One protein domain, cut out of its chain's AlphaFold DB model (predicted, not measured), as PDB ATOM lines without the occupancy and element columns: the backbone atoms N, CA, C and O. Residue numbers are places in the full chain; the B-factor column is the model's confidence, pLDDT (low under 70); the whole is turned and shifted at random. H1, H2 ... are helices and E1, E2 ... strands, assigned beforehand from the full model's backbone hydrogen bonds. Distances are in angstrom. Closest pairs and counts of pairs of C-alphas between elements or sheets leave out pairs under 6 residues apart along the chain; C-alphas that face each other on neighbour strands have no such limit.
ATOM      1  N   ILE A   3      14.172 -35.299  78.602       87.12
ATOM      2  CA  ILE A   3      14.041 -33.868  78.303       87.12
ATOM      3  C   ILE A   3      14.450 -33.659  76.843       87.12
ATOM      4  O   ILE A   3      15.490 -34.153  76.413       87.12
ATOM      5  N   GLN A   4      13.633 -32.949  76.067       86.31
ATOM      6  CA  GLN A   4      13.996 -32.536  74.710       86.31
ATOM      7  C   GLN A   4      14.972 -31.360  74.800       86.31
ATOM      8  O   GLN A   4      14.588 -30.336  75.360       86.31
ATOM      9  N   LEU A   5      16.189 -31.490  74.260       81.81
ATOM     10  CA  LEU A   5      17.137 -30.372  74.177       81.81
ATOM     11  C   LEU A   5      16.863 -29.511  72.944       81.81
ATOM     12  O   LEU A   5      16.667 -28.308  73.040       81.81
ATOM     13  N   ASN A   6      16.843 -30.146  71.775       76.81
ATOM     14  CA  ASN A   6      16.647 -29.507  70.476       76.81
ATOM     15  C   ASN A   6      16.072 -30.531  69.486       76.81
ATOM     16  O   ASN A   6      15.700 -31.633  69.881       76.81
ATOM     17  N   GLU A   7      15.983 -30.202  68.199       75.56
ATOM     18  CA  GLU A   7      15.437 -31.115  67.179       75.56
ATOM     19  C   GLU A   7      16.293 -32.380  66.954       75.56
ATOM     20  O   GLU A   7      15.789 -33.376  66.441       75.56
ATOM     21  N   LYS A   8      17.569 -32.366  67.370       73.25
ATOM     22  CA  LYS A   8      18.559 -33.432  67.144       73.25
ATOM     23  C   LYS A   8      18.689 -34.388  68.334       73.25
ATOM     24  O   LYS A   8      18.840 -35.594  68.135       73.25
ATOM     25  N   TYR A   9      18.604 -33.869  69.560       80.81
ATOM     26  CA  TYR A   9      18.887 -34.620  70.780       80.81
ATOM     27  C   TYR A   9      17.783 -34.521  71.829       80.81
ATOM     28  O   TYR A   9      17.213 -33.464  72.114       80.81
ATOM     29  N   THR A  10      17.572 -35.650  72.493       90.00
ATOM     30  CA  THR A  10      16.968 -35.701  73.823       90.00
ATOM     31  C   THR A  10      18.037 -36.074  74.830       90.00
ATOM     32  O   THR A  10      19.019 -36.725  74.480       90.00
ATOM     33  N   ILE A  11      17.843 -35.690  76.085       92.12
ATOM     34  CA  ILE A  11      18.659 -36.185  77.187       92.12
ATOM     35  C   ILE A  11      17.831 -37.012  78.141       92.12
ATOM     36  O   ILE A  11      16.653 -36.740  78.393       92.12
ATOM     37  N   ARG A  12      18.468 -38.040  78.684       92.19
ATOM     38  CA  ARG A  12      17.887 -38.934  79.674       92.19
ATOM     39  C   ARG A  12      18.702 -38.859  80.946       92.19
ATOM     40  O   ARG A  12      19.919 -38.981  80.911       92.19
ATOM     41  N   LEU A  13      18.007 -38.678  82.059       94.19
ATOM     42  CA  LEU A  13      18.602 -38.796  83.384       94.19
ATOM     43  C   LEU A  13      19.028 -40.255  83.607       94.19
ATOM     44  O   LEU A  13      18.150 -41.123  83.616       94.19
ATOM     45  N   SER A  14      20.329 -40.508  83.768       93.25
ATOM     46  CA  SER A  14      20.871 -41.834  84.100       93.25
ATOM     47  C   SER A  14      21.030 -42.006  85.607       93.25
ATOM     48  O   SER A  14      20.560 -42.994  86.165       93.25
ATOM     49  N   ASP A  15      21.603 -41.000  86.263       94.75
ATOM     50  CA  ASP A  15      21.973 -41.033  87.674       94.75
ATOM     51  C   ASP A  15      21.518 -39.750  88.356       94.75
ATOM     52  O   ASP A  15      21.637 -38.666  87.788       94.75
ATOM     53  N   LEU A  16      21.011 -39.865  89.582       97.06
ATOM     54  CA  LEU A  16      20.622 -38.730  90.410       97.06
ATOM     55  C   LEU A  16      21.011 -38.997  91.859       97.06
ATOM     56  O   LEU A  16      20.561 -39.964  92.473       97.06
ATOM     57  N   ILE A  17      21.801 -38.089  92.414       97.31
ATOM     58  CA  ILE A  17      22.131 -38.021  93.830       97.31
ATOM     59  C   ILE A  17      21.576 -36.706  94.349       97.31
ATOM     60  O   ILE A  17      21.792 -35.653  93.756       97.31
ATOM     61  N   GLN A  18      20.860 -36.767  95.463       97.69
ATOM     62  CA  GLN A  18      20.255 -35.593  96.068       97.69
ATOM     63  C   GLN A  18      20.376 -35.639  97.583       97.69
ATOM     64  O   GLN A  18      20.279 -36.705  98.194       97.69
ATOM     65  N   TYR A  19      20.611 -34.480  98.186       97.06
ATOM     66  CA  TYR A  19      20.771 -34.337  99.627       97.06
ATOM     67  C   TYR A  19      20.398 -32.929 100.079       97.06
ATOM     68  O   TYR A  19      20.427 -31.978  99.301       97.06
ATOM     69  N   TYR A  20      20.066 -32.790 101.362       96.38
ATOM     70  CA  TYR A  20      19.848 -31.482 101.964       96.38
ATOM     71  C   TYR A  20      21.127 -30.641 101.904       96.38
ATOM     72  O   TYR A  20      22.139 -31.023 102.491       96.38
ATOM     73  N   THR A  21      21.063 -29.473 101.267       96.25
ATOM     74  CA  THR A  21      22.185 -28.535 101.103       96.25
ATOM     75  C   THR A  21      22.801 -28.146 102.442       96.25
ATOM     76  O   THR A  21      24.016 -28.110 102.582       96.25
ATOM     77  N   TYR A  22      21.963 -27.950 103.463       94.38
ATOM     78  CA  TYR A  22      22.393 -27.643 104.833       94.38
ATOM     79  C   TYR A  22      22.350 -28.861 105.767       94.38
ATOM     80  O   TYR A  22      22.344 -28.716 106.988       94.38
ATOM     81  N   GLY A  23      22.334 -30.077 105.212       90.69
ATOM     82  CA  GLY A  23      22.267 -31.329 105.973       90.69
ATOM     83  C   GLY A  23      23.493 -31.604 106.855       90.69
ATOM     84  O   GLY A  23      23.442 -32.460 107.733       90.69
ATOM     85  N   GLY A  24      24.603 -30.891 106.633       85.56
ATOM     86  CA  GLY A  24      25.821 -30.955 107.452       85.56
ATOM     87  C   GLY A  24      26.001 -29.781 108.421       85.56
ATOM     88  O   GLY A  24      26.938 -29.789 109.219       85.56
ATOM     89  N   LEU A  25      25.130 -28.766 108.373       84.25
ATOM     90  CA  LEU A  25      25.279 -27.551 109.173       84.25
ATOM     91  C   LEU A  25      24.875 -27.821 110.628       84.25
ATOM     92  O   LEU A  25      23.705 -27.752 110.984       84.25
ATOM     93  N   LEU A  26      25.836 -28.144 111.495       78.69
ATOM     94  CA  LEU A  26      25.551 -28.417 112.911       78.69
ATOM     95  C   LEU A  26      25.317 -27.136 113.722       78.69
ATOM     96  O   LEU A  26      24.443 -27.096 114.585       78.69
ATOM     97  N   LEU A  27      26.112 -26.099 113.454       79.44
ATOM     98  CA  LEU A  27      26.068 -24.808 114.134       79.44
ATOM     99  C   LEU A  27      26.303 -23.690 113.119       79.44
ATOM    100  O   LEU A  27      27.167 -23.807 112.256       79.44
ATOM    101  N   GLY A  28      25.591 -22.581 113.285       82.38
ATOM    102  CA  GLY A  28      25.702 -21.391 112.446       82.38
ATOM    103  C   GLY A  28      24.453 -21.148 111.606       82.38
ATOM    104  O   GLY A  28      23.498 -21.923 111.637       82.38
ATOM    105  N   SER A  29      24.477 -20.041 110.875       86.12
ATOM    106  CA  SER A  29      23.442 -19.663 109.913       86.12
ATOM    107  C   SER A  29      24.064 -19.623 108.526       86.12
ATOM    108  O   SER A  29      25.252 -19.331 108.412       86.12
ATOM    109  N   ALA A  30      23.269 -19.875 107.491       91.94
ATOM    110  CA  ALA A  30      23.746 -19.800 106.115       91.94
ATOM    111  C   ALA A  30      24.228 -18.376 105.778       91.94
ATOM    112  O   ALA A  30      23.514 -17.388 105.996       91.94
ATOM    113  N   THR A  31      25.455 -18.276 105.269       94.00
ATOM    114  CA  THR A  31      26.044 -17.020 104.803       94.00
ATOM    115  C   THR A  31      26.508 -17.131 103.361       94.00
ATOM    116  O   THR A  31      26.750 -18.221 102.851       94.00
ATOM    117  N   GLU A  32      26.705 -15.986 102.718       95.19
ATOM    118  CA  GLU A  32      27.274 -15.886 101.370       95.19
ATOM    119  C   GLU A  32      28.600 -16.635 101.230       95.19
ATOM    120  O   GLU A  32      28.827 -17.340 100.246       95.19
ATOM    121  N   LYS A  33      29.461 -16.518 102.246       92.94
ATOM    122  CA  LYS A  33      30.750 -17.203 102.262       92.94
ATOM    123  C   LYS A  33      30.556 -18.721 102.302       92.94
ATOM    124  O   LYS A  33      31.127 -19.423 101.474       92.94
ATOM    125  N   ASP A  34      29.731 -19.198 103.232       91.38
ATOM    126  CA  ASP A  34      29.483 -20.633 103.408       91.38
ATOM    127  C   ASP A  34      28.790 -21.228 102.172       91.38
ATOM    128  O   ASP A  34      29.091 -22.343 101.765       91.38
ATOM    129  N   ASN A  35      27.906 -20.466 101.521       95.62
ATOM    130  CA  ASN A  35      27.231 -20.890 100.297       95.62
ATOM    131  C   ASN A  35      28.196 -21.045  99.120       95.62
ATOM    132  O   ASN A  35      28.054 -21.985  98.344       95.62
ATOM    133  N   ASN A  36      29.181 -20.152  98.981       96.31
ATOM    134  CA  ASN A  36      30.206 -20.289  97.944       96.31
ATOM    135  C   ASN A  36      31.020 -21.572  98.146       96.31
ATOM    136  O   ASN A  36      31.194 -22.343  97.205       96.31
ATOM    137  N   GLU A  37      31.443 -21.831  99.386       94.94
ATOM    138  CA  GLU A  37      32.137 -23.071  99.748       94.94
ATOM    139  C   GLU A  37      31.240 -24.301  99.509       94.94
ATOM    140  O   GLU A  37      31.700 -25.308  98.977       94.94
ATOM    141  N   GLN A  38      29.944 -24.217  99.826       95.75
ATOM    142  CA  GLN A  38      28.980 -25.297  99.602       95.75
ATOM    143  C   GLN A  38      28.783 -25.610  98.113       95.75
ATOM    144  O   GLN A  38      28.667 -26.784  97.752       95.75
ATOM    145  N   ILE A  39      28.742 -24.599  97.242       98.12
ATOM    146  CA  ILE A  39      28.640 -24.787  95.786       98.12
ATOM    147  C   ILE A  39      29.879 -25.514  95.266       98.12
ATOM    148  O   ILE A  39      29.749 -26.545  94.608       98.12
ATOM    149  N   GLU A  40      31.070 -25.027  95.621       97.50
ATOM    150  CA  GLU A  40      32.341 -25.637  95.222       97.50
ATOM    151  C   GLU A  40      32.431 -27.095  95.696       97.50
ATOM    152  O   GLU A  40      32.665 -28.005  94.899       97.50
ATOM    153  N   GLN A  41      32.134 -27.343  96.975       96.31
ATOM    154  CA  GLN A  41      32.121 -28.689  97.547       96.31
ATOM    155  C   GLN A  41      31.104 -29.608  96.865       96.31
ATOM    156  O   GLN A  41      31.372 -30.798  96.720       96.31
ATOM    157  N   SER A  42      29.954 -29.086  96.437       97.62
ATOM    158  CA  SER A  42      28.929 -29.879  95.745       97.62
ATOM    159  C   SER A  42      29.382 -30.285  94.341       97.62
ATOM    160  O   SER A  42      29.158 -31.427  93.935       97.62
ATOM    161  N   CYS A  43      30.084 -29.402  93.627       98.06
ATOM    162  CA  CYS A  43      30.713 -29.726  92.346       98.06
ATOM    163  C   CYS A  43      31.808 -30.792  92.503       98.06
ATOM    164  O   CYS A  43      31.814 -31.777  91.766       98.06
ATOM    165  N   GLU A  44      32.691 -30.653  93.493       97.38
ATOM    166  CA  GLU A  44      33.735 -31.653  93.771       97.38
ATOM    167  C   GLU A  44      33.151 -32.994  94.238       97.38
ATOM    168  O   GLU A  44      33.595 -34.072  93.830       97.38
ATOM    169  N   TYR A  45      32.094 -32.950  95.051       96.75
ATOM    170  CA  TYR A  45      31.345 -34.135  95.448       96.75
ATOM    171  C   TYR A  45      30.735 -34.845  94.235       96.75
ATOM    172  O   TYR A  45      30.855 -36.067  94.126       96.75
ATOM    173  N   ALA A  46      30.128 -34.095  93.308       97.44
ATOM    174  CA  ALA A  46      29.556 -34.635  92.081       97.44
ATOM    175  C   ALA A  46      30.620 -35.303  91.202       97.44
ATOM    176  O   ALA A  46      30.421 -36.453  90.819       97.44
ATOM    177  N   LYS A  47      31.774 -34.655  90.977       96.06
ATOM    178  CA  LYS A  47      32.909 -35.250  90.243       96.06
ATOM    179  C   LYS A  47      33.287 -36.621  90.790       96.06
ATOM    180  O   LYS A  47      33.320 -37.615  90.066       96.06
ATOM    181  N   LYS A  48      33.470 -36.699  92.111       95.94
ATOM    182  CA  LYS A  48      33.846 -37.939  92.794       95.94
ATOM    183  C   LYS A  48      32.758 -39.011  92.738       95.94
ATOM    184  O   LYS A  48      33.074 -40.192  92.629       95.94
ATOM    185  N   LYS A  49      31.490 -38.636  92.912       96.50
ATOM    186  CA  LYS A  49      30.384 -39.598  93.042       96.50
ATOM    187  C   LYS A  49      29.831 -40.083  91.715       96.50
ATOM    188  O   LYS A  49      29.406 -41.230  91.651       96.50
ATOM    189  N   LEU A  50      29.853 -39.228  90.700       94.12
ATOM    190  CA  LEU A  50      29.422 -39.545  89.342       94.12
ATOM    191  C   LEU A  50      30.590 -40.022  88.466       94.12
ATOM    192  O   LEU A  50      30.371 -40.345  87.307       94.12
ATOM    193  N   ASN A  51      31.811 -40.090  89.020       91.56
ATOM    194  CA  ASN A  51      33.027 -40.510  88.321       91.56
ATOM    195  C   ASN A  51      33.244 -39.718  87.016       91.56
ATOM    196  O   ASN A  51      33.392 -40.289  85.939       91.56
ATOM    197  N   THR A  52      33.220 -38.389  87.134       90.25
ATOM    198  CA  THR A  52      33.367 -37.438  86.023       90.25
ATOM    199  C   THR A  52      34.467 -36.422  86.327       90.25
ATOM    200  O   THR A  52      34.670 -36.040  87.480       90.25
ATOM    201  N   GLU A  53      35.140 -35.935  85.287       87.38
ATOM    202  CA  GLU A  53      36.177 -34.900  85.401       87.38
ATOM    203  C   GLU A  53      35.587 -33.480  85.383       87.38
ATOM    204  O   GLU A  53      36.124 -32.556  86.002       87.38
ATOM    205  N   SER A  54      34.455 -33.288  84.698       90.44
ATOM    206  CA  SER A  54      33.766 -32.001  84.610       90.44
ATOM    207  C   SER A  54      32.324 -32.093  85.099       90.44
ATOM    208  O   SER A  54      31.659 -33.129  85.019       90.44
ATOM    209  N   VAL A  55      31.852 -30.970  85.631       96.81
ATOM    210  CA  VAL A  55      30.479 -30.774  86.084       96.81
ATOM    211  C   VAL A  55      30.022 -29.422  85.566       96.81
ATOM    212  O   VAL A  55      30.740 -28.430  85.697       96.81
ATOM    213  N   TYR A  56      28.825 -29.384  84.999       97.94
ATOM    214  CA  TYR A  56      28.145 -28.149  84.658       97.94
ATOM    215  C   TYR A  56      27.317 -27.676  85.855       97.94
ATOM    216  O   TYR A  56      26.415 -28.377  86.313       97.94
ATOM    217  N   LEU A  57      27.628 -26.492  86.376       98.31
ATOM    218  CA  LEU A  57      26.859 -25.871  87.449       98.31
ATOM    219  C   LEU A  57      25.743 -25.011  86.850       98.31
ATOM    220  O   LEU A  57      26.009 -24.071  86.104       98.31
ATOM    221  N   ILE A  58      24.500 -25.298  87.228       98.19
ATOM    222  CA  ILE A  58      23.406 -24.336  87.094       98.19
ATOM    223  C   ILE A  58      23.446 -23.454  88.341       98.19
ATOM    224  O   ILE A  58      23.221 -23.941  89.452       98.19
ATOM    225  N   GLU A  59      23.768 -22.173  88.154       97.50
ATOM    226  CA  GLU A  59      23.914 -21.218  89.256       97.50
ATOM    227  C   GLU A  59      22.647 -21.178  90.130       97.50
ATOM    228  O   GLU A  59      21.544 -20.969  89.613       97.50
ATOM    229  N   PRO A  60      22.770 -21.382  91.454       97.62
ATOM    230  CA  PRO A  60      21.613 -21.430  92.333       97.62
ATOM    231  C   PRO A  60      21.022 -20.045  92.592       97.62
ATOM    232  O   PRO A  60      21.729 -19.048  92.751       97.62
ATOM    233  N   VAL A  61      19.700 -20.005  92.764       96.12
ATOM    234  CA  VAL A  61      19.010 -18.811  93.259       96.12
ATOM    235  C   VAL A  61      19.388 -18.572  94.720       96.12
ATOM    236  O   VAL A  61      19.152 -19.414  95.585       96.12
ATOM    237  N   ARG A  62      19.933 -17.392  95.013       96.38
ATOM    238  CA  ARG A  62      20.283 -16.973  96.376       96.38
ATOM    239  C   ARG A  62      19.152 -16.160  96.982       96.38
ATOM    240  O   ARG A  62      18.695 -15.182  96.393       96.38
ATOM    241  N   THR A  63      18.710 -16.554  98.170       96.50
ATOM    242  CA  THR A  63      17.627 -15.884  98.900       96.50
ATOM    243  C   THR A  63      18.164 -15.327 100.209       96.50
ATOM    244  O   THR A  63      18.767 -16.064 100.989       96.50
ATOM    245  N   TRP A  64      17.939 -14.043 100.494       97.31
ATOM    246  CA  TRP A  64      18.292 -13.488 101.802       97.31
ATOM    247  C   TRP A  64      17.509 -14.178 102.913       97.31
ATOM    248  O   TRP A  64      16.310 -14.437 102.794       97.31
ATOM    249  N   THR A  65      18.210 -14.462 104.003       95.25
ATOM    250  CA  THR A  65      17.664 -15.211 105.133       95.25
ATOM    251  C   THR A  65      17.933 -14.485 106.445       95.25
ATOM    252  O   THR A  65      18.662 -13.488 106.494       95.25
ATOM    253  N   THR A  66      17.321 -14.962 107.517       94.38
ATOM    254  CA  THR A  66      17.497 -14.446 108.868       94.38
ATOM    255  C   THR A  66      18.404 -15.357 109.702       94.38
ATOM    256  O   THR A  66      18.880 -16.402 109.254       94.38
ATOM    257  N   ARG A  67      18.699 -14.944 110.939       89.69
ATOM    258  CA  ARG A  67      19.578 -15.693 111.858       89.69
ATOM    259  C   ARG A  67      18.956 -17.014 112.311       89.69
ATOM    260  O   ARG A  67      19.667 -17.930 112.707       89.69
ATOM    261  N   GLU A  68      17.636 -17.082 112.248       89.00
ATOM    262  CA  GLU A  68      16.784 -18.190 112.657       89.00
ATOM    263  C   GLU A  68      16.855 -19.372 111.674       89.00
ATOM    264  O   GLU A  68      16.501 -20.497 112.041       89.00
ATOM    265  N   PHE A  69      17.384 -19.152 110.460       89.12
ATOM    266  CA  PHE A  69      17.786 -20.225 109.553       89.12
ATOM    267  C   PHE A  69      19.098 -20.842 110.051       89.12
ATOM    268  O   PHE A  69      20.190 -20.557 109.554       89.12
ATOM    269  N   PHE A  70      18.975 -21.619 111.120       79.44
ATOM    270  CA  PHE A  70      20.077 -22.188 111.878       79.44
ATOM    271  C   PHE A  70      19.957 -23.708 111.957       79.44
ATOM    272  O   PHE A  70      18.867 -24.246 112.166       79.44
ATOM    273  N   GLY A  71      21.110 -24.372 111.908       73.81
ATOM    274  CA  GLY A  71      21.235 -25.796 112.195       73.81
ATOM    275  C   GLY A  71      20.930 -26.710 111.009       73.81
ATOM    276  O   GLY A  71      20.819 -26.281 109.861       73.81
ATOM    277  N   ASN A  72      20.846 -28.004 111.318       84.12
ATOM    278  CA  ASN A  72      20.759 -29.052 110.314       84.12
ATOM    279  C   ASN A  72      19.329 -29.145 109.793       84.12
ATOM    280  O   ASN A  72      18.436 -29.628 110.493       84.12
ATOM    281  N   ILE A  73      19.127 -28.714 108.549       87.31
ATOM    282  CA  ILE A  73      17.796 -28.679 107.945       87.31
ATOM    283  C   ILE A  73      17.166 -30.076 107.823       87.31
ATOM    284  O   ILE A  73      15.949 -30.200 107.870       87.31
ATOM    285  N   ALA A  74      17.972 -31.142 107.766       85.25
ATOM    286  CA  ALA A  74      17.478 -32.518 107.714       85.25
ATOM    287  C   ALA A  74      16.806 -32.979 109.022       85.25
ATOM    288  O   ALA A  74      16.154 -34.020 109.038       85.25
ATOM    289  N   LEU A  75      16.988 -32.235 110.120       87.19
ATOM    290  CA  LEU A  75      16.373 -32.506 111.424       87.19
ATOM    291  C   LEU A  75      15.145 -31.626 111.696       87.19
ATOM    292  O   LEU A  75      14.539 -31.730 112.762       87.19
ATOM    293  N   VAL A  76      14.798 -30.735 110.768       89.12
ATOM    294  CA  VAL A  76      13.615 -29.881 110.869       89.12
ATOM    295  C   VAL A  76      12.418 -30.646 110.309       89.12
ATOM    296  O   VAL A  76      12.522 -31.248 109.247       89.12
ATOM    297  N   GLU A  77      11.289 -30.622 111.025       90.44
ATOM    298  CA  GLU A  77      10.059 -31.326 110.626       90.44
ATOM    299  C   GLU A  77       9.551 -30.869 109.252       90.44
ATOM    300  O   GLU A  77       9.283 -31.701 108.388       90.44
ATOM    301  N   ASP A  78       9.496 -29.553 109.032       92.75
ATOM    302  CA  ASP A  78       9.200 -28.950 107.732       92.75
ATOM    303  C   ASP A  78      10.327 -27.984 107.311       92.75
ATOM    304  O   ASP A  78      10.330 -26.797 107.674       92.75
ATOM    305  N   PRO A  79      11.325 -28.489 106.562       92.62
ATOM    306  CA  PRO A  79      12.421 -27.697 106.011       92.62
ATOM    307  C   PRO A  79      11.967 -26.499 105.176       92.62
ATOM    308  O   PRO A  79      12.551 -25.417 105.265       92.62
ATOM    309  N   TYR A  80      10.934 -26.696 104.354       92.62
ATOM    310  CA  TYR A  80      10.464 -25.703 103.398       92.62
ATOM    311  C   TYR A  80       9.775 -24.550 104.117       92.62
ATOM    312  O   TYR A  80      10.124 -23.385 103.908       92.62
ATOM    313  N   GLN A  81       8.862 -24.877 105.030       94.06
ATOM    314  CA  GLN A  81       8.184 -23.888 105.853       94.06
ATOM    315  C   GLN A  81       9.191 -23.077 106.672       94.06
ATOM    316  O   GLN A  81       9.132 -21.846 106.673       94.06
ATOM    317  N   ARG A  82      10.200 -23.730 107.268       92.81
ATOM    318  CA  ARG A  82      11.287 -23.023 107.961       92.81
ATOM    319  C   ARG A  82      12.030 -22.054 107.039       92.81
ATOM    320  O   ARG A  82      12.335 -20.933 107.436       92.81
ATOM    321  N   ALA A  83      12.337 -22.466 105.812       93.56
ATOM    322  CA  ALA A  83      13.037 -21.618 104.852       93.56
ATOM    323  C   ALA A  83      12.207 -20.403 104.408       93.56
ATOM    324  O   ALA A  83      12.784 -19.364 104.071       93.56
ATOM    325  N   MET A  84      10.878 -20.527 104.400       94.38
ATOM    326  CA  MET A  84       9.952 -19.423 104.143       94.38
ATOM    327  C   MET A  84       9.856 -18.469 105.335       94.38
ATOM    328  O   MET A  84       9.955 -17.260 105.151       94.38
ATOM    329  N   GLU A  85       9.731 -18.995 106.553       94.75
ATOM    330  CA  GLU A  85       9.658 -18.198 107.786       94.75
ATOM    331  C   GLU A  85      10.928 -17.389 108.048       94.75
ATOM    332  O   GLU A  85      10.865 -16.274 108.560       94.75
ATOM    333  N   CYS A  86      12.085 -17.937 107.678       94.06
ATOM    334  CA  CYS A  86      13.367 -17.257 107.817       94.06
ATOM    335  C   CYS A  86      13.745 -16.414 106.593       94.06
ATOM    336  O   CYS A  86      14.874 -15.934 106.517       94.06
ATOM    337  N   ARG A  87      12.858 -16.229 105.612       95.00
ATOM    338  CA  ARG A  87      13.142 -15.358 104.468       95.00
ATOM    339  C   ARG A  87      13.224 -13.899 104.918       95.00
ATOM    340  O   ARG A  87      12.427 -13.434 105.726       95.00
ATOM    341  N   SER A  88      14.166 -13.156 104.342       96.00
ATOM    342  CA  SER A  88      14.287 -11.711 104.532       96.00
ATOM    343  C   SER A  88      14.112 -10.970 103.208       96.00
ATOM    344  O   SER A  88      14.656 -11.378 102.185       96.00
ATOM    345  N   ASP A  89      13.414  -9.835 103.232       95.94
ATOM    346  CA  ASP A  89      13.266  -8.945 102.066       95.94
ATOM    347  C   ASP A  89      14.455  -7.997 101.879       95.94
ATOM    348  O   ASP A  89      14.548  -7.276 100.888       95.94
ATOM    349  N   LYS A  90      15.371  -7.968 102.849       95.75
ATOM    350  CA  LYS A  90      16.566  -7.122 102.830       95.75
ATOM    351  C   LYS A  90      17.803  -7.911 103.245       95.75
ATOM    352  O   LYS A  90      17.687  -8.829 104.065       95.75
ATOM    353  N   PRO A  91      18.997  -7.542 102.760       96.25
ATOM    354  CA  PRO A  91      20.219  -8.209 103.169       96.25
ATOM    355  C   PRO A  91      20.466  -7.948 104.657       96.25
ATOM    356  O   PRO A  91      20.518  -6.801 105.109       96.25
ATOM    357  N   LEU A  92      20.636  -9.022 105.423       95.38
ATOM    358  CA  LEU A  92      21.023  -8.956 106.828       95.38
ATOM    359  C   LEU A  92      22.497  -9.325 106.955       95.38
ATOM    360  O   LEU A  92      22.974 -10.253 106.306       95.38
ATOM    361  N   LYS A  93      23.240  -8.593 107.783       93.69
ATOM    362  CA  LYS A  93      24.658  -8.877 108.025       93.69
ATOM    363  C   LYS A  93      24.829  -9.749 109.261       93.69
ATOM    364  O   LYS A  93      24.234  -9.497 110.308       93.69
ATOM    365  N   TRP A  94      25.703 -10.742 109.151       87.69
ATOM    366  CA  TRP A  94      26.211 -11.515 110.276       87.69
ATOM    367  C   TRP A  94      27.733 -11.465 110.245       87.69
ATOM    368  O   TRP A  94      28.361 -11.987 109.325       87.69
ATOM    369  N   ARG A  95      28.342 -10.871 111.280       87.00
ATOM    370  CA  ARG A  95      29.790 -10.608 111.310       87.00
ATOM    371  C   ARG A  95      30.201  -9.871 110.021       87.00
ATOM    372  O   ARG A  95      29.674  -8.796 109.762       87.00
ATOM    373  N   ASN A  96      31.072 -10.474 109.211       89.12
ATOM    374  CA  ASN A  96      31.605  -9.898 107.976       89.12
ATOM    375  C   ASN A  96      30.954 -10.482 106.707       89.12
ATOM    376  O   ASN A  96      31.517 -10.343 105.628       89.12
ATOM    377  N   SER A  97      29.805 -11.159 106.817       92.25
ATOM    378  CA  SER A  97      29.111 -11.769 105.677       92.25
ATOM    379  C   SER A  97      27.624 -11.406 105.640       92.25
ATOM    380  O   SER A  97      27.071 -10.848 106.597       92.25
ATOM    381  N   THR A  98      26.989 -11.673 104.504       95.81
ATOM    382  CA  THR A  98      25.549 -11.512 104.292       95.81
ATOM    383  C   THR A  98      24.854 -12.830 104.603       95.81
ATOM    384  O   THR A  98      25.325 -13.884 104.188       95.81
ATOM    385  N   LEU A  99      23.746 -12.773 105.339       95.81
ATOM    386  CA  LEU A  99      22.875 -13.920 105.541       95.81
ATOM    387  C   LEU A  99      22.087 -14.170 104.261       95.81
ATOM    388  O   LEU A  99      21.235 -13.374 103.858       95.81
ATOM    389  N   GLU A 100      22.380 -15.297 103.638       96.12
ATOM    390  CA  GLU A 100      21.693 -15.788 102.459       96.12
ATOM    391  C   GLU A 100      21.711 -17.307 102.461       96.12
ATOM    392  O   GLU A 100      22.614 -17.934 103.015       96.12
ATOM    393  N   ARG A 101      20.710 -17.895 101.820       95.38
ATOM    394  CA  ARG A 101      20.607 -19.328 101.610       95.38
ATOM    395  C   ARG A 101      20.530 -19.661 100.124       95.38
ATOM    396  O   ARG A 101      19.978 -18.895  99.331       95.38
ATOM    397  N   LEU A 102      21.029 -20.838  99.797       97.25
ATOM    398  CA  LEU A 102      20.728 -21.586  98.590       97.25
ATOM    399  C   LEU A 102      19.372 -22.301  98.761       97.25
ATOM    400  O   LEU A 102      18.801 -22.310  99.867       97.25
ATOM    401  N   PRO A 103      18.835 -22.906  97.692       97.31
ATOM    402  CA  PRO A 103      17.728 -23.841  97.815       97.31
ATOM    403  C   PRO A 103      18.089 -25.030  98.718       97.31
ATOM    404  O   PRO A 103      19.263 -25.312  98.956       97.31
ATOM    405  N   LEU A 104      17.075 -25.689  99.274       96.38
ATOM    406  CA  LEU A 104      17.264 -26.661 100.359       96.38
ATOM    407  C   LEU A 104      17.879 -27.993  99.942       96.38
ATOM    408  O   LEU A 104      18.423 -28.690 100.802       96.38
ATOM    409  N   ILE A 105      17.757 -28.361  98.671       97.88
ATOM    410  CA  ILE A 105      18.233 -29.620  98.114       97.88
ATOM    411  C   ILE A 105      19.300 -29.331  97.072       97.88
ATOM    412  O   ILE A 105      19.084 -28.581  96.120       97.88
ATOM    413  N   THR A 106      20.435 -29.997  97.227       98.44
ATOM    414  CA  THR A 106      21.468 -30.089  96.205       98.44
ATOM    415  C   THR A 106      21.239 -31.353  95.400       98.44
ATOM    416  O   THR A 106      21.103 -32.438  95.968       98.44
ATOM    417  N   CYS A 107      21.229 -31.208  94.081       98.62
ATOM    418  CA  CYS A 107      21.077 -32.293  93.131       98.62
ATOM    419  C   CYS A 107      22.333 -32.392  92.267       98.62
ATOM    420  O   CYS A 107      22.779 -31.404  91.687       98.62
ATOM    421  N   CYS A 108      22.872 -33.601  92.155       98.38
ATOM    422  CA  CYS A 108      23.973 -33.950  91.271       98.38
ATOM    423  C   CYS A 108      23.483 -35.068  90.354       98.38
ATOM    424  O   CYS A 108      23.041 -36.107  90.851       98.38
ATOM    425  N   ALA A 109      23.546 -34.887  89.041       97.56
ATOM    426  CA  ALA A 109      23.011 -35.875  88.116       97.56
ATOM    427  C   ALA A 109      23.833 -36.034  86.852       97.56
ATOM    428  O   ALA A 109      24.430 -35.072  86.384       97.56
ATOM    429  N   THR A 110      23.759 -37.222  86.261       96.50
ATOM    430  CA  THR A 110      24.288 -37.489  84.926       96.50
ATOM    431  C   THR A 110      23.141 -37.578  83.929       96.50
ATOM    432  O   THR A 110      22.133 -38.256  84.153       96.50
ATOM    433  N   PHE A 111      23.303 -36.873  82.815       94.94
ATOM    434  CA  PHE A 111      22.415 -36.924  81.666       94.94
ATOM    435  C   PHE A 111      23.154 -37.518  80.475       94.94
ATOM    436  O   PHE A 111      24.276 -37.112  80.186       94.94
ATOM    437  N   LEU A 112      22.508 -38.441  79.767       92.56
ATOM    438  CA  LEU A 112      23.013 -39.050  78.539       92.56
ATOM    439  C   LEU A 112      22.226 -38.528  77.340       92.56
ATOM    440  O   LEU A 112      20.996 -38.442  77.410       92.56
ATOM    441  N   SER A 113      22.912 -38.217  76.241       90.38
ATOM    442  CA  SER A 113      22.262 -37.886  74.977       90.38
ATOM    443  C   SER A 113      21.638 -39.128  74.339       90.38
ATOM    444  O   SER A 113      22.160 -40.239  74.419       90.38
ATOM    445  N   ALA A 114      20.505 -38.931  73.677       82.75
ATOM    446  CA  ALA A 114      19.880 -39.905  72.799       82.75
ATOM    447  C   ALA A 114      19.455 -39.195  71.502       82.75
ATOM    448  O   ALA A 114      18.766 -38.165  71.581       82.75
ATOM    449  N   PRO A 115      19.860 -39.703  70.321       73.12
ATOM    450  CA  PRO A 115      19.468 -39.116  69.046       73.12
ATOM    451  C   PRO A 115      17.950 -39.198  68.862       73.12
ATOM    452  O   PRO A 115      17.303 -40.155  69.287       73.12
ATOM    453  N   VAL A 116      17.378 -38.170  68.233       72.06
ATOM    454  CA  VAL A 116      15.944 -38.117  67.909       72.06
ATOM    455  C   VAL A 116      15.642 -38.872  66.604       72.06
ATOM    456  O   VAL A 116      14.524 -39.358  66.435       72.06
ATOM    457  N   VAL A 117      16.621 -39.006  65.695       62.75
ATOM    458  CA  VAL A 117      16.446 -39.626  64.368       62.75
ATOM    459  C   VAL A 117      17.678 -40.454  63.958       62.75
ATOM    460  O   VAL A 117      18.795 -39.962  64.062       62.75
ATOM    461  N   ASP A 118      17.424 -41.670  63.454       57.19
ATOM    462  CA  ASP A 118      18.340 -42.697  62.904       57.19
ATOM    463  C   ASP A 118      19.434 -43.241  63.859       57.19
ATOM    464  O   ASP A 118      20.360 -42.557  64.277       57.19
ATOM    465  N   GLU A 119      19.330 -44.535  64.173       54.09
ATOM    466  CA  GLU A 119      20.092 -45.292  65.186       54.09
ATOM    467  C   GLU A 119      21.542 -45.621  64.771       54.09
ATOM    468  O   GLU A 119      22.249 -46.349  65.468       54.09
ATOM    469  N   ARG A 120      21.981 -45.141  63.601       56.34
ATOM    470  CA  ARG A 120      23.199 -45.617  62.926       56.34
ATOM    471  C   ARG A 120      24.485 -44.876  63.300       56.34
ATOM    472  O   ARG A 120      25.557 -45.432  63.075       56.34
ATOM    473  N   GLU A 121      24.395 -43.704  63.928       55.44
ATOM    474  CA  GLU A 121      25.524 -43.010  64.568       55.44
ATOM    475  C   GLU A 121      25.237 -42.859  66.069       55.44
ATOM    476  O   GLU A 121      24.469 -42.002  66.501       55.44
ATOM    477  N   MET A 122      25.817 -43.753  66.876       60.94
ATOM    478  CA  MET A 122      25.596 -43.835  68.325       60.94
ATOM    479  C   MET A 122      26.648 -43.050  69.119       60.94
ATOM    480  O   MET A 122      27.202 -43.567  70.091       60.94
ATOM    481  N   ASP A 123      26.936 -41.812  68.725       69.62
ATOM    482  CA  ASP A 123      27.796 -40.941  69.529       69.62
ATOM    483  C   ASP A 123      26.998 -40.453  70.746       69.62
ATOM    484  O   ASP A 123      26.353 -39.400  70.755       69.62
ATOM    485  N   ILE A 124      26.984 -41.291  71.783       83.44
ATOM    486  CA  ILE A 124      26.421 -40.948  73.082       83.44
ATOM    487  C   ILE A 124      27.409 -40.004  73.760       83.44
ATOM    488  O   ILE A 124      28.610 -40.256  73.838       83.44
ATOM    489  N   SER A 125      26.886 -38.901  74.268       89.50
ATOM    490  CA  SER A 125      27.613 -37.971  75.116       89.50
ATOM    491  C   SER A 125      26.916 -37.875  76.459       89.50
ATOM    492  O   SER A 125      25.723 -38.162  76.590       89.50
ATOM    493  N   GLN A 126      27.677 -37.493  77.469       93.06
ATOM    494  CA  GLN A 126      27.199 -37.334  78.824       93.06
ATOM    495  C   GLN A 126      27.505 -35.942  79.356       93.06
ATOM    496  O   GLN A 126      28.500 -35.316  78.986       93.06
ATOM    497  N   LEU A 127      26.666 -35.492  80.279       95.62
ATOM    498  CA  LEU A 127      26.894 -34.290  81.058       95.62
ATOM    499  C   LEU A 127      26.514 -34.552  82.508       95.62
ATOM    500  O   LEU A 127      25.370 -34.902  82.804       95.62
ATOM    501  N   SER A 128      27.468 -34.345  83.409       97.44
ATOM    502  CA  SER A 128      27.167 -34.249  84.832       97.44
ATOM    503  C   SER A 128      26.778 -32.818  85.177       97.44
ATOM    504  O   SER A 128      27.501 -31.880  84.844       97.44
ATOM    505  N   VAL A 129      25.644 -32.648  85.844       98.12
ATOM    506  CA  VAL A 129      25.061 -31.353  86.193       98.12
ATOM    507  C   VAL A 129      24.857 -31.275  87.699       98.12
ATOM    508  O   VAL A 129      24.358 -32.219  88.313       98.12
ATOM    509  N   VAL A 130      25.210 -30.135  88.284       98.62
ATOM    510  CA  VAL A 130      24.850 -29.775  89.658       98.62
ATOM    511  C   VAL A 130      23.872 -28.613  89.623       98.62
ATOM    512  O   VAL A 130      24.094 -27.623  88.928       98.62
ATOM    513  N   TRP A 131      22.787 -28.736  90.381       98.62
ATOM    514  CA  TRP A 131      21.826 -27.660  90.604       98.62
ATOM    515  C   TRP A 131      21.243 -27.740  92.012       98.62
ATOM    516  O   TRP A 131      21.505 -28.676  92.772       98.62
ATOM    517  N   PHE A 132      20.437 -26.741  92.351       98.38
ATOM    518  CA  PHE A 132      19.788 -26.638  93.647       98.38
ATOM    519  C   PHE A 132      18.300 -26.338  93.454       98.38
ATOM    520  O   PHE A 132      17.942 -25.537  92.593       98.38
ATOM    521  N   GLN A 133      17.448 -26.972  94.256       96.94
ATOM    522  CA  GLN A 133      15.998 -26.745  94.293       96.94
ATOM    523  C   GLN A 133      15.459 -26.852  95.727       96.94
ATOM    524  O   GLN A 133      16.131 -27.380  96.609       96.94
ATOM    525  N   ASP A 134      14.276 -26.303  96.007       94.56
ATOM    526  CA  ASP A 134      13.743 -26.256  97.383       94.56
ATOM    527  C   ASP A 134      13.114 -27.592  97.835       94.56
ATOM    528  O   ASP A 134      12.928 -27.813  99.032       94.56
ATOM    529  N   GLN A 135      12.815 -28.497  96.901       94.19
ATOM    530  CA  GLN A 135      12.262 -29.831  97.167       94.19
ATOM    531  C   GLN A 135      13.093 -30.914  96.485       94.19
ATOM    532  O   GLN A 135      13.810 -30.624  95.532       94.19
ATOM    533  N   PHE A 136      13.014 -32.163  96.952       95.31
ATOM    534  CA  PHE A 136      13.725 -33.262  96.297       95.31
ATOM    535  C   PHE A 136      13.241 -33.432  94.853       95.31
ATOM    536  O   PHE A 136      12.049 -33.329  94.565       95.31
ATOM    537  N   ALA A 137      14.185 -33.685  93.953       87.69
ATOM    538  CA  ALA A 137      13.920 -33.859  92.542       87.69
ATOM    539  C   ALA A 137      13.035 -35.086  92.279       87.69
ATOM    540  O   ALA A 137      13.139 -36.126  92.938       87.69
ATOM    541  N   MET A 138      12.234 -34.923  91.222       89.31
ATOM    542  CA  MET A 138      11.032 -35.664  90.810       89.31
ATOM    543  C   MET A 138       9.737 -35.066  91.391       89.31
ATOM    544  O   MET A 138       9.175 -35.616  92.339       89.31
ATOM    545  N   PRO A 139       9.235 -33.967  90.782       93.38
ATOM    546  CA  PRO A 139       9.709 -33.359  89.524       93.38
ATOM    547  C   PRO A 139      11.014 -32.550  89.673       93.38
ATOM    548  O   PRO A 139      11.333 -32.058  90.750       93.38
ATOM    549  N   ILE A 140      11.805 -32.451  88.596       95.88
ATOM    550  CA  ILE A 140      12.860 -31.424  88.509       95.88
ATOM    551  C   ILE A 140      12.169 -30.069  88.333       95.88
ATOM    552  O   ILE A 140      11.206 -29.976  87.565       95.88
ATOM    553  N   ASP A 141      12.658 -29.037  89.018       96.19
ATOM    554  CA  ASP A 141      12.097 -27.687  88.932       96.19
ATOM    555  C   ASP A 141      12.037 -27.188  87.481       96.19
ATOM    556  O   ASP A 141      12.971 -27.355  86.693       96.19
ATOM    557  N   ALA A 142      10.927 -26.542  87.118       95.12
ATOM    558  CA  ALA A 142      10.675 -26.127  85.740       95.12
ATOM    559  C   ALA A 142      11.753 -25.175  85.195       95.12
ATOM    560  O   ALA A 142      12.080 -25.235  84.012       95.12
ATOM    561  N   ASP A 143      12.325 -24.319  86.041       95.31
ATOM    562  CA  ASP A 143      13.391 -23.402  85.631       95.31
ATOM    563  C   ASP A 143      14.721 -24.127  85.396       95.31
ATOM    564  O   ASP A 143      15.450 -23.777  84.469       95.31
ATOM    565  N   ILE A 144      14.985 -25.210  86.132       96.50
ATOM    566  CA  ILE A 144      16.123 -26.097  85.874       96.50
ATOM    567  C   ILE A 144      15.925 -26.830  84.548       96.50
ATOM    568  O   ILE A 144      16.853 -26.901  83.746       96.50
ATOM    569  N   ILE A 145      14.709 -27.313  84.267       95.56
ATOM    570  CA  ILE A 145      14.383 -27.910  82.965       95.56
ATOM    571  C   ILE A 145      14.629 -26.899  81.842       95.56
ATOM    572  O   ILE A 145      15.321 -27.233  80.886       95.56
ATOM    573  N   LYS A 146      14.138 -25.659  81.961       94.69
ATOM    574  CA  LYS A 146      14.387 -24.611  80.954       94.69
ATOM    575  C   LYS A 146      15.878 -24.345  80.758       94.69
ATOM    576  O   LYS A 146      16.310 -24.178  79.622       94.69
ATOM    577  N   HIS A 147      16.660 -24.317  81.839       94.94
ATOM    578  CA  HIS A 147      18.108 -24.123  81.753       94.94
ATOM    579  C   HIS A 147      18.773 -25.273  81.000       94.94
ATOM    580  O   HIS A 147      19.532 -25.022  80.073       94.94
ATOM    581  N   LEU A 148      18.429 -26.523  81.337       94.06
ATOM    582  CA  LEU A 148      18.912 -27.715  80.635       94.06
ATOM    583  C   LEU A 148      18.561 -27.674  79.142       94.06
ATOM    584  O   LEU A 148      19.410 -27.971  78.309       94.06
ATOM    585  N   GLN A 149      17.337 -27.266  78.796       92.94
ATOM    586  CA  GLN A 149      16.886 -27.123  77.407       92.94
ATOM    587  C   GLN A 149      17.628 -26.026  76.636       92.94
ATOM    588  O   GLN A 149      17.753 -26.115  75.420       92.94
ATOM    589  N   GLY A 150      18.117 -24.999  77.330       92.38
ATOM    590  CA  GLY A 150      18.891 -23.906  76.744       92.38
ATOM    591  C   GLY A 150      20.394 -24.170  76.638       92.38
ATOM    592  O   GLY A 150      21.122 -23.277  76.206       92.38
ATOM    593  N   LEU A 151      20.880 -25.347  77.052       91.44
ATOM    594  CA  LEU A 151      22.305 -25.665  77.007       91.44
ATOM    595  C   LEU A 151      22.802 -25.851  75.576       91.44
ATOM    596  O   LEU A 151      22.226 -26.601  74.787       91.44
ATOM    597  N   ASP A 152      23.964 -25.264  75.294       91.38
ATOM    598  CA  ASP A 152      24.793 -25.681  74.170       91.38
ATOM    599  C   ASP A 152      25.473 -27.013  74.516       91.38
ATOM    600  O   ASP A 152      26.589 -27.061  75.035       91.38
ATOM    601  N   TRP A 153      24.735 -28.104  74.308       90.88
ATOM    602  CA  TRP A 153      25.145 -29.449  74.704       90.88
ATOM    603  C   TRP A 153      26.480 -29.864  74.085       90.88
ATOM    604  O   TRP A 153      27.315 -30.435  74.780       90.88
ATOM    605  N   GLU A 154      26.707 -29.546  72.811       88.56
ATOM    606  CA  GLU A 154      27.940 -29.919  72.106       88.56
ATOM    607  C   GLU A 154      29.171 -29.192  72.684       88.56
ATOM    608  O   GLU A 154      30.277 -29.726  72.623       88.56
ATOM    609  N   ALA A 155      28.988 -28.019  73.303       91.00
ATOM    610  CA  ALA A 155      30.068 -27.273  73.949       91.00
ATOM    611  C   ALA A 155      30.413 -27.764  75.367       91.00
ATOM    612  O   ALA A 155      31.535 -27.543  75.827       91.00
ATOM    613  N   VAL A 156      29.464 -28.378  76.084       92.38
ATOM    614  CA  VAL A 156      29.634 -28.720  77.513       92.38
ATOM    615  C   VAL A 156      29.677 -30.219  77.795       92.38
ATOM    616  O   VAL A 156      30.256 -30.625  78.804       92.38
ATOM    617  N   ALA A 157      29.067 -31.040  76.940       91.75
ATOM    618  CA  ALA A 157      29.026 -32.483  77.107       91.75
ATOM    619  C   ALA A 157      30.346 -33.136  76.687       91.75
ATOM    620  O   ALA A 157      31.113 -32.616  75.877       91.75
ATOM    621  N   GLN A 158      30.602 -34.311  77.246       89.88
ATOM    622  CA  GLN A 158      31.773 -35.121  76.935       89.88
ATOM    623  C   GLN A 158      31.338 -36.417  76.250       89.88
ATOM    624  O   GLN A 158      30.239 -36.901  76.525       89.88
ATOM    625  N   PRO A 159      32.172 -37.019  75.387       88.00
ATOM    626  CA  PRO A 159      31.869 -38.333  74.838       88.00
ATOM    627  C   PRO A 159      31.685 -39.368  75.958       88.00
ATOM    628  O   PRO A 159      32.413 -39.358  76.953       88.00
ATOM    629  N   TYR A 160      30.705 -40.252  75.800       81.25
ATOM    630  CA  TYR A 160      30.445 -41.337  76.736       81.25
ATOM    631  C   TYR A 160      31.221 -42.583  76.296       81.25
ATOM    632  O   TYR A 160      30.889 -43.205  75.287       81.25
TER     633      TYR A 160
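This is residues 3 to 160 of the 162 residues of an uncharacterized protein of Thiothrix unzii (UniProt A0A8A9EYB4). A long, twisted sheet of three strands, E1, E4 and E5, has the long helix H1 packed slantwise over one face, and the small hairpin E2 and E3 lies at one end of the rod. The printed part has 158 residues, with named elements in the order E1 H1 H2 E2 E3 E4 E5 H3 H4; the larger sheet runs E1 - E4 - E5, all antiparallel. The class is mixed, with under half of the residues in the four named helices and five named strands. It is compact, with a radius of gyration of the C-alphas of 17.5 A and spans of 59 by 27 by 27 A.

Start at E1, residues 9 to 20, which bends by 58 degrees at residue 15; beside it is antiparallel E4, residues 105 to 115, with N 12 and O 112 within hydrogen-bond range at 2.9 A. E5, residues 125 to 133, forms a hairpin with E4, with N 109 and O 129 at 2.9 A. H1, residues 32 to 50, makes two layers, a helix on one face of this sheet, at a height of 9.0 A over E4 and E5; its closest C-alpha pair with E4 is Ala 46 and Cys 108, 5.7 A. H2, residues 79 to 85, is not on the sheet. Next find the hairpin E2, residues 92 to 94, and E3, residues 97 to 101, with N 99 and O 92 at 2.8 A. H3, residues 142 to 149, is on the larger sheet but over none of its strands; H4, residues 153 to 156, only grazes it. In H1, H2 and H3 every O i to N i+4 pair is within hydrogen-bond range; H4 is too short for one.

Find C-alpha 9 at (18.887, -34.620, 70.780); E1 runs 31.4 A from there, H1 26.6 A, E4 30.6 A and E5 25.1 A. H4 ends at C-alpha 156, (29.634, -28.720, 77.513).

The C-alphas of Arg 95 and Arg 120, the two farthest apart, are 60.1 A apart. The printed part has no cut; the links E1 to H1 and H1 to H2 are long. Confidence is low at residues 117 to 123, under 70.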